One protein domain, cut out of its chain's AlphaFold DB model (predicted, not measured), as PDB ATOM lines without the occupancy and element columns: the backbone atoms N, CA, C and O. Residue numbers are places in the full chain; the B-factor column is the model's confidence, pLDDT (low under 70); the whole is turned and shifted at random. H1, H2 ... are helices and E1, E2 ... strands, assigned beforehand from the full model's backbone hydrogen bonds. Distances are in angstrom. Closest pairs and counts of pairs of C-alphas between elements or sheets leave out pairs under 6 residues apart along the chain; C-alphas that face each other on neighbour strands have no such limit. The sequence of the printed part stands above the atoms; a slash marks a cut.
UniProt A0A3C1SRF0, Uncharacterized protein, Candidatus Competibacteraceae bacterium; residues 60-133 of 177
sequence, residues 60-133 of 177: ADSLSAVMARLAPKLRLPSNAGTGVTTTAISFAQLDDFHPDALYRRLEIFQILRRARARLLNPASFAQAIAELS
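Overview. This is residues 60 to 133 of the 177 residues of an uncharacterized protein of Candidatus Competibacteraceae bacterium (UniProt A0A3C1SRF0). This is a long, open string of parts with no packed core: a two-stranded hairpin, E1 and E2, has helix H1 before it, and after it the short helices H2 and H3 lead to the long helix H4, which runs out to the other end. There the last helix, H5, folds back and makes a corner with H4; H1 and H5 lie at the two far ends and H3 near the middle. The printed part has 74 residues, with five named helices and two named strands in the order H1, E1, E2, H2, H3, H4, H5; the sheet's order is E1 - E2, antiparallel, and the class is mixed, helices and strands. The whole is only just loose, close to extended, with a radius of gyration of the C-alphas of 16.9 A, and its outline is a rod spanning 52 by 26 by 12 A.

Along the chain. Look first at the sheet. Find C-alpha 73 at (-28.054, -49.724, -33.038); from there E1, residues 73 to 78, runs 15.3 A to C-alpha 78. E2, residues 85 to 90, comes back over 16.0 A from C-alpha 85 to C-alpha 90. Before the sheet you will find H1, residues 63 to 70, 10.4 A long, which begins at C-alpha 63 at (-28.300, -42.266, -17.730). After the sheet come H2, residues 94 to 97, 5.8 A, and H3, residues 99 to 105, 10.0 A. Then follow H4, residues 107 to 120, the longest helix, over 19.9 A. H5, residues 125 to 133, is 12.1 A long and ends at C-alpha 133 at (-3.373, -51.421, -56.532).

Arrangement. Begin at the hairpin of E1 and E2, antiparallel neighbours whose directions stand at 155 degrees. Among the C-alphas that face each other are 73 and 90, at 4.7 A, and 78 and 85, at 5.2 A. Look for N 76 and O 87, within hydrogen-bond range at 2.9 A, and for N 89 and O 74 at 2.8 A. E2 and H4 are only just apart, their closest C-alphas 8.3 A from each other. H1 and H2 are close but not clearly touching, the closest C-alphas being those of Ser 64 and Leu 94, 7.1 A apart. H2 and H3 are also close but not clearly touching, with the C-alphas of Asp 96 and Leu 102 closest at 6.8 A. H3 and H4 only just touch, and only at the corner by their link, with 3 pairs of C-alphas within 8 A; the closest are those of Tyr 103 and Phe 109, 5.8 A apart. Their lines are about perpendicular, at 89 degrees, and of H4 residues 109 to 110 alone touch H3. With residues 115 to 119 alone H4 touches H5, the closest C-alphas being those of Leu 119 and Phe 125 at 4.7 A. H4 and H5 run opposite ways at a steep tilt of 46 degrees. In H1, H3, H4 and H5 every O i to N i+4 pair is within hydrogen-bond range; H2 is too short for such a pair, and its 1 pair of O i and N i+3 is within range.

Size, cuts and confidence. The two C-alphas farthest apart are those of Ala 60 and Ala 126, at 52.9 A. The printed part runs from 60 to 133 with no cut. No link is long: the link from E1 to E2, 6 residues, is short, and the others are tight. The mean pLDDT of the printed part is 82.5; it is under 70 at residues 78 to 85 and at residue 133.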
ATOM      1  N   ALA A  60     -28.816 -38.127 -13.466       88.62
ATOM      2  CA  ALA A  60     -27.395 -38.105 -13.849       88.62
ATOM      3  C   ALA A  60     -26.694 -39.463 -13.634       88.62
ATOM      4  O   ALA A  60     -25.892 -39.885 -14.465       88.62
ATOM      5  N   ASP A  61     -27.075 -40.185 -12.578       90.31
ATOM      6  CA  ASP A  61     -26.496 -41.486 -12.233       90.31
ATOM      7  C   ASP A  61     -27.129 -42.659 -13.001       90.31
ATOM      8  O   ASP A  61     -26.520 -43.720 -13.141       90.31
ATOM      9  N   SER A  62     -28.358 -42.504 -13.513       90.75
ATOM     10  CA  SER A  62     -29.081 -43.590 -14.195       90.75
ATOM     11  C   SER A  62     -28.968 -43.544 -15.718       90.75
ATOM     12  O   SER A  62     -29.351 -44.513 -16.381       90.75
ATOM     13  N   LEU A  63     -28.413 -42.465 -16.285       91.25
ATOM     14  CA  LEU A  63     -28.300 -42.266 -17.730       91.25
ATOM     15  C   LEU A  63     -27.615 -43.445 -18.431       91.25
ATOM     16  O   LEU A  63     -28.155 -43.968 -19.402       91.25
ATOM     17  N   SER A  64     -26.476 -43.913 -17.921       90.19
ATOM     18  CA  SER A  64     -25.739 -45.034 -18.522       90.19
ATOM     19  C   SER A  64     -26.548 -46.335 -18.512       90.19
ATOM     20  O   SER A  64     -26.567 -47.058 -19.504       90.19
ATOM     21  N   ALA A  65     -27.283 -46.614 -17.430       91.31
ATOM     22  CA  ALA A  65     -28.137 -47.799 -17.342       91.31
ATOM     23  C   ALA A  65     -29.334 -47.715 -18.305       91.31
ATOM     24  O   ALA A  65     -29.714 -48.707 -18.931       91.31
ATOM     25  N   VAL A  66     -29.917 -46.523 -18.455       91.06
ATOM     26  CA  VAL A  66     -31.008 -46.270 -19.405       91.06
ATOM     27  C   VAL A  66     -30.517 -46.391 -20.848       91.06
ATOM     28  O   VAL A  66     -31.179 -47.043 -21.655       91.06
ATOM     29  N   MET A  67     -29.343 -45.843 -21.168       89.25
ATOM     30  CA  MET A  67     -28.711 -45.978 -22.484       89.25
ATOM     31  C   MET A  67     -28.404 -47.439 -22.815       89.25
ATOM     32  O   MET A  67     -28.755 -47.902 -23.898       89.25
ATOM     33  N   ALA A  68     -27.857 -48.197 -21.862       89.81
ATOM     34  CA  ALA A  68     -27.603 -49.624 -22.028       89.81
ATOM     35  C   ALA A  68     -28.896 -50.426 -22.248       89.81
ATOM     36  O   ALA A  68     -28.902 -51.383 -23.020       89.81
ATOM     37  N   ARG A  69     -30.008 -50.023 -21.616       88.50
ATOM     38  CA  ARG A  69     -31.330 -50.632 -21.831       88.50
ATOM     39  C   ARG A  69     -31.914 -50.299 -23.204       88.50
ATOM     40  O   ARG A  69     -32.558 -51.157 -23.802       88.50
ATOM     41  N   LEU A  70     -31.732 -49.070 -23.685       86.25
ATOM     42  CA  LEU A  70     -32.171 -48.664 -25.023       86.25
ATOM     43  C   LEU A  70     -31.337 -49.343 -26.116       86.25
ATOM     44  O   LEU A  70     -31.884 -49.671 -27.166       86.25
ATOM     45  N   ALA A  71     -30.045 -49.559 -25.849       86.25
ATOM     46  CA  ALA A  71     -29.058 -50.161 -26.741       86.25
ATOM     47  C   ALA A  71     -29.218 -49.720 -28.211       86.25
ATOM     48  O   ALA A  71     -29.482 -50.572 -29.071       86.25
ATOM     49  N   PRO A  72     -29.087 -48.412 -28.521       86.75
ATOM     50  CA  PRO A  72     -29.251 -47.916 -29.880       86.75
ATOM     51  C   PRO A  72     -28.302 -48.640 -30.838       86.75
ATOM     52  O   PRO A  72     -27.118 -48.841 -30.538       86.75
ATOM     53  N   LYS A  73     -28.825 -49.036 -32.000       86.44
ATOM     54  CA  LYS A  73     -28.054 -49.724 -33.038       86.44
ATOM     55  C   LYS A  73     -28.166 -48.952 -34.336       86.44
ATOM     56  O   LYS A  73     -29.260 -48.783 -34.857       86.44
ATOM     57  N   LEU A  74     -27.021 -48.534 -34.858       86.19
ATOM     58  CA  LEU A  74     -26.911 -47.840 -36.130       86.19
ATOM     59  C   LEU A  74     -26.317 -48.790 -37.166       86.19
ATOM     60  O   LEU A  74     -25.249 -49.360 -36.955       86.19
ATOM     61  N   ARG A  75     -27.003 -48.957 -38.293       84.00
ATOM     62  CA  ARG A  75     -26.506 -49.725 -39.436       84.00
ATOM     63  C   ARG A  75     -26.124 -48.759 -40.542       84.00
ATOM     64  O   ARG A  75     -26.979 -48.052 -41.065       84.00
ATOM     65  N   LEU A  76     -24.840 -48.721 -40.877       82.19
ATOM     66  CA  LEU A  76     -24.327 -47.873 -41.947       82.19
ATOM     67  C   LEU A  76     -23.912 -48.739 -43.135       82.19
ATOM     68  O   LEU A  76     -23.134 -49.679 -42.941       82.19
ATOM     69  N   PRO A  77     -24.386 -48.438 -44.356       78.19
ATOM     70  CA  PRO A  77     -23.790 -49.019 -45.543       78.19
ATOM     71  C   PRO A  77     -22.350 -48.512 -45.645       78.19
ATOM     72  O   PRO A  77     -22.088 -47.313 -45.556       78.19
ATOM     73  N   SER A  78     -21.414 -49.432 -45.807       69.00
ATOM     74  CA  SER A  78     -20.009 -49.154 -46.037       69.00
ATOM     75  C   SER A  78     -19.594 -49.782 -47.359       69.00
ATOM     76  O   SER A  78     -19.928 -50.925 -47.658       69.00
ATOM     77  N   ASN A  79     -18.870 -49.004 -48.151       63.03
ATOM     78  CA  ASN A  79     -18.288 -49.391 -49.431       63.03
ATOM     79  C   ASN A  79     -16.779 -49.673 -49.308       63.03
ATOM     80  O   ASN A  79     -16.040 -49.490 -50.269       63.03
ATOM     81  N   ALA A  80     -16.301 -50.065 -48.125       58.00
ATOM     82  CA  ALA A  80     -14.896 -50.399 -47.927       58.00
ATOM     83  C   ALA A  80     -14.585 -51.797 -48.489       58.00
ATOM     84  O   ALA A  80     -14.744 -52.786 -47.779       58.00
ATOM     85  N   GLY A  81     -14.134 -51.839 -49.747       53.84
ATOM     86  CA  GLY A  81     -13.681 -53.041 -50.455       53.84
ATOM     87  C   GLY A  81     -14.829 -53.876 -51.027       53.84
ATOM     88  O   GLY A  81     -15.659 -54.387 -50.279       53.84
ATOM     89  N   THR A  82     -14.885 -53.967 -52.361       46.53
ATOM     90  CA  THR A  82     -15.605 -54.965 -53.195       46.53
ATOM     91  C   THR A  82     -16.989 -55.487 -52.746       46.53
ATOM     92  O   THR A  82     -17.403 -56.589 -53.109       46.53
ATOM     93  N   GLY A  83     -17.786 -54.687 -52.033       56.31
ATOM     94  CA  GLY A  83     -19.165 -55.032 -51.692       56.31
ATOM     95  C   GLY A  83     -19.840 -54.031 -50.760       56.31
ATOM     96  O   GLY A  83     -19.189 -53.300 -50.015       56.31
ATOM     97  N   VAL A  84     -21.177 -54.003 -50.779       59.28
ATOM     98  CA  VAL A  84     -21.965 -53.247 -49.795       59.28
ATOM     99  C   VAL A  84     -21.940 -54.021 -48.478       59.28
ATOM    100  O   VAL A  84     -22.777 -54.889 -48.234       59.28
ATOM    101  N   THR A  85     -20.972 -53.713 -47.620       67.88
ATOM    102  CA  THR A  85     -20.911 -54.266 -46.265       67.88
ATOM    103  C   THR A  85     -21.689 -53.355 -45.326       67.88
ATOM    104  O   THR A  85     -21.505 -52.143 -45.323       67.88
ATOM    105  N   THR A  86     -22.588 -53.910 -44.515       75.75
ATOM    106  CA  THR A  86     -23.310 -53.118 -43.508       75.75
ATOM    107  C   THR A  86     -22.560 -53.165 -42.184       75.75
ATOM    108  O   THR A  86     -22.508 -54.209 -41.536       75.75
ATOM    109  N   THR A  87     -22.021 -52.030 -41.747       81.50
ATOM    110  CA  THR A  87     -21.387 -51.902 -40.433       81.50
ATOM    111  C   THR A  87     -22.461 -51.637 -39.387       81.50
ATOM    112  O   THR A  87     -23.116 -50.593 -39.407       81.50
ATOM    113  N   ALA A  88     -22.645 -52.579 -38.462       83.94
ATOM    114  CA  ALA A  88     -23.520 -52.405 -37.308       83.94
ATOM    115  C   ALA A  88     -22.733 -51.816 -36.128       83.94
ATOM    116  O   ALA A  88     -21.777 -52.415 -35.638       83.94
ATOM    117  N   ILE A  89     -23.161 -50.652 -35.654       87.62
ATOM    118  CA  ILE A  89     -22.582 -49.930 -34.523       87.62
ATOM    119  C   ILE A  89     -23.583 -49.991 -33.373       87.62
ATOM    120  O   ILE A  89     -24.765 -49.711 -33.563       87.62
ATOM    121  N   SER A  90     -23.121 -50.380 -32.187       88.31
ATOM    122  CA  SER A  90     -23.945 -50.442 -30.977       88.31
ATOM    123  C   SER A  90     -23.383 -49.530 -29.896       88.31
ATOM    124  O   SER A  90     -22.169 -49.500 -29.661       88.31
ATOM    125  N   PHE A  91     -24.295 -48.814 -29.244       90.12
ATOM    126  CA  PHE A  91     -23.993 -47.858 -28.190       90.12
ATOM    127  C   PHE A  91     -24.612 -48.349 -26.882       90.12
ATOM    128  O   PHE A  91     -25.804 -48.650 -26.834       90.12
ATOM    129  N   ALA A  92     -23.808 -48.450 -25.827       88.31
ATOM    130  CA  ALA A  92     -24.264 -48.814 -24.485       88.31
ATOM    131  C   ALA A  92     -24.153 -47.640 -23.504       88.31
ATOM    132  O   ALA A  92     -24.902 -47.567 -22.535       88.31
ATOM    133  N   GLN A  93     -23.236 -46.711 -23.768       90.38
ATOM    134  CA  GLN A  93     -22.959 -45.551 -22.925       90.38
ATOM    135  C   GLN A  93     -22.633 -44.318 -23.770       90.38
ATOM    136  O   GLN A  93     -22.425 -44.419 -24.979       90.38
ATOM    137  N   LEU A  94     -22.571 -43.151 -23.131       88.19
ATOM    138  CA  LEU A  94     -22.302 -41.893 -23.827       88.19
ATOM    139  C   LEU A  94     -20.884 -41.843 -24.425       88.19
ATOM    140  O   LEU A  94     -20.700 -41.347 -25.533       88.19
ATOM    141  N   ASP A  95     -19.907 -42.449 -23.751       89.88
ATOM    142  CA  ASP A  95     -18.513 -42.498 -24.210       89.88
ATOM    143  C   ASP A  95     -18.337 -43.278 -25.521       89.88
ATOM    144  O   ASP A  95     -17.368 -43.072 -26.254       89.88
ATOM    145  N   ASP A  96     -19.297 -44.139 -25.871       90.56
ATOM    146  CA  ASP A  96     -19.274 -44.890 -27.128       90.56
ATOM    147  C   ASP A  96     -19.469 -43.991 -28.356       90.56
ATOM    148  O   ASP A  96     -19.119 -44.387 -29.467       90.56
ATOM    149  N   PHE A  97     -19.997 -42.780 -28.165       89.69
ATOM    150  CA  PHE A  97     -20.116 -41.769 -29.213       89.69
ATOM    151  C   PHE A  97     -18.813 -40.993 -29.436       89.69
ATOM    152  O   PHE A  97     -18.716 -40.229 -30.397       89.69
ATOM    153  N   HIS A  98     -17.798 -41.181 -28.585       93.44
ATOM    154  CA  HIS A  98     -16.528 -40.489 -28.743       93.44
ATOM    155  C   HIS A  98     -15.807 -40.959 -30.022       93.44
ATOM    156  O   HIS A  98     -15.677 -42.172 -30.242       93.44
ATOM    157  N   PRO A  99     -15.263 -40.045 -30.850       91.56
ATOM    158  CA  PRO A  99     -14.596 -40.405 -32.104       91.56
ATOM    159  C   PRO A  99     -13.456 -41.412 -31.896       91.56
ATOM    160  O   PRO A  99     -13.352 -42.390 -32.632       91.56
ATOM    161  N   ASP A 100     -12.663 -41.251 -30.836       92.75
ATOM    162  CA  ASP A 100     -11.581 -42.191 -30.513       92.75
ATOM    163  C   ASP A 100     -12.081 -43.585 -30.110       92.75
ATOM    164  O   ASP A 100     -11.389 -44.586 -30.324       92.75
ATOM    165  N   ALA A 101     -13.261 -43.688 -29.489       91.62
ATOM    166  CA  ALA A 101     -13.860 -44.977 -29.158       91.62
ATOM    167  C   ALA A 101     -14.310 -45.690 -30.440       91.62
ATOM    168  O   ALA A 101     -13.969 -46.858 -30.645       91.62
ATOM    169  N   LEU A 102     -14.974 -44.966 -31.345       90.50
ATOM    170  CA  LEU A 102     -15.383 -45.472 -32.657       90.50
ATOM    171  C   LEU A 102     -14.176 -45.903 -33.498       90.50
ATOM    172  O   LEU A 102     -14.151 -47.017 -34.023       90.50
ATOM    173  N   TYR A 103     -13.133 -45.076 -33.555       89.75
ATOM    174  CA  TYR A 103     -11.902 -45.373 -34.287       89.75
ATOM    175  C   TYR A 103     -11.196 -46.642 -33.784       89.75
ATOM    176  O   TYR A 103     -10.629 -47.406 -34.565       89.75
ATOM    177  N   ARG A 104     -11.237 -46.899 -32.470       88.62
ATOM    178  CA  ARG A 104     -10.645 -48.104 -31.873       88.62
ATOM    179  C   ARG A 104     -11.513 -49.350 -32.041       88.62
ATOM    180  O   ARG A 104     -10.954 -50.438 -32.153       88.62
ATOM    181  N   ARG A 105     -12.840 -49.223 -32.024       87.94
ATOM    182  CA  ARG A 105     -13.768 -50.367 -31.987       87.94
ATOM    183  C   ARG A 105     -14.185 -50.869 -33.367       87.94
ATOM    184  O   ARG A 105     -14.389 -52.069 -33.518       87.94
ATOM    185  N   LEU A 106     -14.338 -49.983 -34.349       87.88
ATOM    186  CA  LEU A 106     -14.890 -50.362 -35.650       87.88
ATOM    187  C   LEU A 106     -13.843 -51.049 -36.532       87.88
ATOM    188  O   LEU A 106     -12.733 -50.549 -36.724       87.88
ATOM    189  N   GLU A 107     -14.227 -52.182 -37.112       84.50
ATOM    190  CA  GLU A 107     -13.347 -53.034 -37.916       84.50
ATOM    191  C   GLU A 107     -12.810 -52.334 -39.170       84.50
ATOM    192  O   GLU A 107     -11.639 -52.486 -39.507       84.50
ATOM    193  N   ILE A 108     -13.610 -51.473 -39.801       84.31
ATOM    194  CA  ILE A 108     -13.169 -50.673 -40.951       84.31
ATOM    195  C   ILE A 108     -11.895 -49.870 -40.648       84.31
ATOM    196  O   ILE A 108     -10.935 -49.888 -41.418       84.31
ATOM    197  N   PHE A 109     -11.827 -49.228 -39.480       87.25
ATOM    198  CA  PHE A 109     -10.646 -48.471 -39.078       87.25
ATOM    199  C   PHE A 109      -9.493 -49.391 -38.675       87.25
ATOM    200  O   PHE A 109      -8.331 -49.047 -38.885       87.25
ATOM    201  N   GLN A 110      -9.780 -50.586 -38.155       87.12
ATOM    202  CA  GLN A 110      -8.759 -51.602 -37.883       87.12
ATOM    203  C   GLN A 110      -8.044 -52.040 -39.163       87.12
ATOM    204  O   GLN A 110      -6.814 -52.101 -39.180       87.12
ATOM    205  N   ILE A 111      -8.801 -52.293 -40.232       85.19
ATOM    206  CA  ILE A 111      -8.268 -52.664 -41.548       85.19
ATOM    207  C   ILE A 111      -7.374 -51.541 -42.080       85.19
ATOM    208  O   ILE A 111      -6.206 -51.781 -42.391       85.19
ATOM    209  N   LEU A 112      -7.865 -50.297 -42.071       85.50
ATOM    210  CA  LEU A 112      -7.098 -49.133 -42.528       85.50
ATOM    211  C   LEU A 112      -5.817 -48.908 -41.709       85.50
ATOM    212  O   LEU A 112      -4.772 -48.569 -42.267       85.50
ATOM    213  N   ARG A 113      -5.849 -49.136 -40.390       87.81
ATOM    214  CA  ARG A 113      -4.652 -49.042 -39.536       87.81
ATOM    215  C   ARG A 113      -3.614 -50.101 -39.869       87.81
ATOM    216  O   ARG A 113      -2.430 -49.778 -39.931       87.81
ATOM    217  N   ARG A 114      -4.042 -51.346 -40.088       86.69
ATOM    218  CA  ARG A 114      -3.143 -52.432 -40.501       86.69
ATOM    219  C   ARG A 114      -2.527 -52.129 -41.864       86.69
ATOM    220  O   ARG A 114      -1.317 -52.276 -42.006       86.69
ATOM    221  N   ALA A 115      -3.321 -51.640 -42.818       85.44
ATOM    222  CA  ALA A 115      -2.834 -51.217 -44.129       85.44
ATOM    223  C   ALA A 115      -1.788 -50.098 -44.006       85.44
ATOM    224  O   ALA A 115      -0.675 -50.232 -44.513       85.44
ATOM    225  N   ARG A 116      -2.080 -49.041 -43.233       87.12
ATOM    226  CA  ARG A 116      -1.119 -47.962 -42.954       87.12
ATOM    227  C   ARG A 116       0.164 -48.486 -42.304       87.12
ATOM    228  O   ARG A 116       1.246 -48.085 -42.712       87.12
ATOM    229  N   ALA A 117       0.072 -49.375 -41.316       87.31
ATOM    230  CA  ALA A 117       1.247 -49.945 -40.654       87.31
ATOM    231  C   ALA A 117       2.122 -50.763 -41.622       87.31
ATOM    232  O   ALA A 117       3.346 -50.661 -41.568       87.31
ATOM    233  N   ARG A 118       1.508 -51.526 -42.538       84.94
ATOM    234  CA  ARG A 118       2.225 -52.278 -43.581       84.94
ATOM    235  C   ARG A 118       2.884 -51.367 -44.618       84.94
ATOM    236  O   ARG A 118       3.986 -51.673 -45.058       84.94
ATOM    237  N   LEU A 119       2.245 -50.250 -44.968       85.44
ATOM    238  CA  LEU A 119       2.809 -49.229 -45.860       85.44
ATOM    239  C   LEU A 119       3.932 -48.412 -45.203       85.44
ATOM    240  O   LEU A 119       4.811 -47.907 -45.887       85.44
ATOM    241  N   LEU A 120       3.925 -48.256 -43.883       86.69
ATOM    242  CA  LEU A 120       5.015 -47.578 -43.176       86.69
ATOM    243  C   LEU A 120       6.208 -48.503 -42.905       86.69
ATOM    244  O   LEU A 120       7.283 -48.019 -42.561       86.69
ATOM    245  N   ASN A 121       6.035 -49.819 -43.051       85.06
ATOM    246  CA  ASN A 121       7.099 -50.794 -42.875       85.06
ATOM    247  C   ASN A 121       7.775 -51.105 -44.229       85.06
ATOM    248  O   ASN A 121       7.135 -51.702 -45.099       85.06
ATOM    249  N   PRO A 122       9.073 -50.775 -44.405       78.12
ATOM    250  CA  PRO A 122       9.792 -50.987 -45.662       78.12
ATOM    251  C   PRO A 122       9.755 -52.436 -46.165       78.12
ATOM    252  O   PRO A 122       9.716 -52.665 -47.369       78.12
ATOM    253  N   ALA A 123       9.722 -53.415 -45.253       80.56
ATOM    254  CA  ALA A 123       9.726 -54.835 -45.600       80.56
ATOM    255  C   ALA A 123       8.389 -55.332 -46.181       80.56
ATOM    256  O   ALA A 123       8.378 -56.275 -46.966       80.56
ATOM    257  N   SER A 124       7.264 -54.707 -45.816       79.56
ATOM    258  CA  SER A 124       5.921 -55.077 -46.300       79.56
ATOM    259  C   SER A 124       5.343 -54.095 -47.321       79.56
ATOM    260  O   SER A 124       4.228 -54.294 -47.797       79.56
ATOM    261  N   PHE A 125       6.089 -53.043 -47.668       79.38
ATOM    262  CA  PHE A 125       5.623 -51.955 -48.524       79.38
ATOM    263  C   PHE A 125       5.190 -52.428 -49.916       79.38
ATOM    264  O   PHE A 125       4.076 -52.141 -50.346       79.38
ATOM    265  N   ALA A 126       6.049 -53.192 -50.600       75.62
ATOM    266  CA  ALA A 126       5.780 -53.669 -51.958       75.62
ATOM    267  C   ALA A 126       4.531 -54.565 -52.019       75.62
ATOM    268  O   ALA A 126       3.711 -54.426 -52.924       75.62
ATOM    269  N   GLN A 127       4.351 -55.431 -51.018       74.50
ATOM    270  CA  GLN A 127       3.174 -56.292 -50.902       74.50
ATOM    271  C   GLN A 127       1.902 -55.480 -50.614       74.50
ATOM    272  O   GLN A 127       0.871 -55.718 -51.234       74.50
ATOM    273  N   ALA A 128       1.979 -54.486 -49.725       74.25
ATOM    274  CA  ALA A 128       0.842 -53.638 -49.377       74.25
ATOM    275  C   ALA A 128       0.380 -52.746 -50.542       74.25
ATOM    276  O   ALA A 128      -0.820 -52.574 -50.741       74.25
ATOM    277  N   ILE A 129       1.311 -52.200 -51.334       77.81
ATOM    278  CA  ILE A 129       0.960 -51.465 -52.556       77.81
ATOM    279  C   ILE A 129       0.325 -52.397 -53.583       77.81
ATOM    280  O   ILE A 129      -0.674 -52.013 -54.185       77.81
ATOM    281  N   ALA A 130       0.848 -53.611 -53.770       74.50
ATOM    282  CA  ALA A 130       0.248 -54.568 -54.695       74.50
ATOM    283  C   ALA A 130      -1.196 -54.925 -54.293       74.50
ATOM    284  O   ALA A 130      -2.070 -54.923 -55.153       74.50
ATOM    285  N   GLU A 131      -1.472 -55.145 -53.001       72.25
ATOM    286  CA  GLU A 131      -2.826 -55.404 -52.478       72.25
ATOM    287  C   GLU A 131      -3.789 -54.228 -52.732       72.25
ATOM    288  O   GLU A 131      -4.922 -54.448 -53.145       72.25
ATOM    289  N   LEU A 132      -3.337 -52.983 -52.548       71.25
ATOM    290  CA  LEU A 132      -4.156 -51.779 -52.767       71.25
ATOM    291  C   LEU A 132      -4.332 -51.413 -54.247       71.25
ATOM    292  O   LEU A 132      -5.340 -50.821 -54.612       71.25
ATOM    293  N   SER A 133      -3.350 -51.736 -55.092       66.81
ATOM    294  CA  SER A 133      -3.373 -51.421 -56.532       66.81
ATOM    295  C   SER A 133      -4.118 -52.474 -57.355       66.81
ATOM    296  O   SER A 133      -4.429 -52.234 -58.517       66.81
TER     297      SER A 133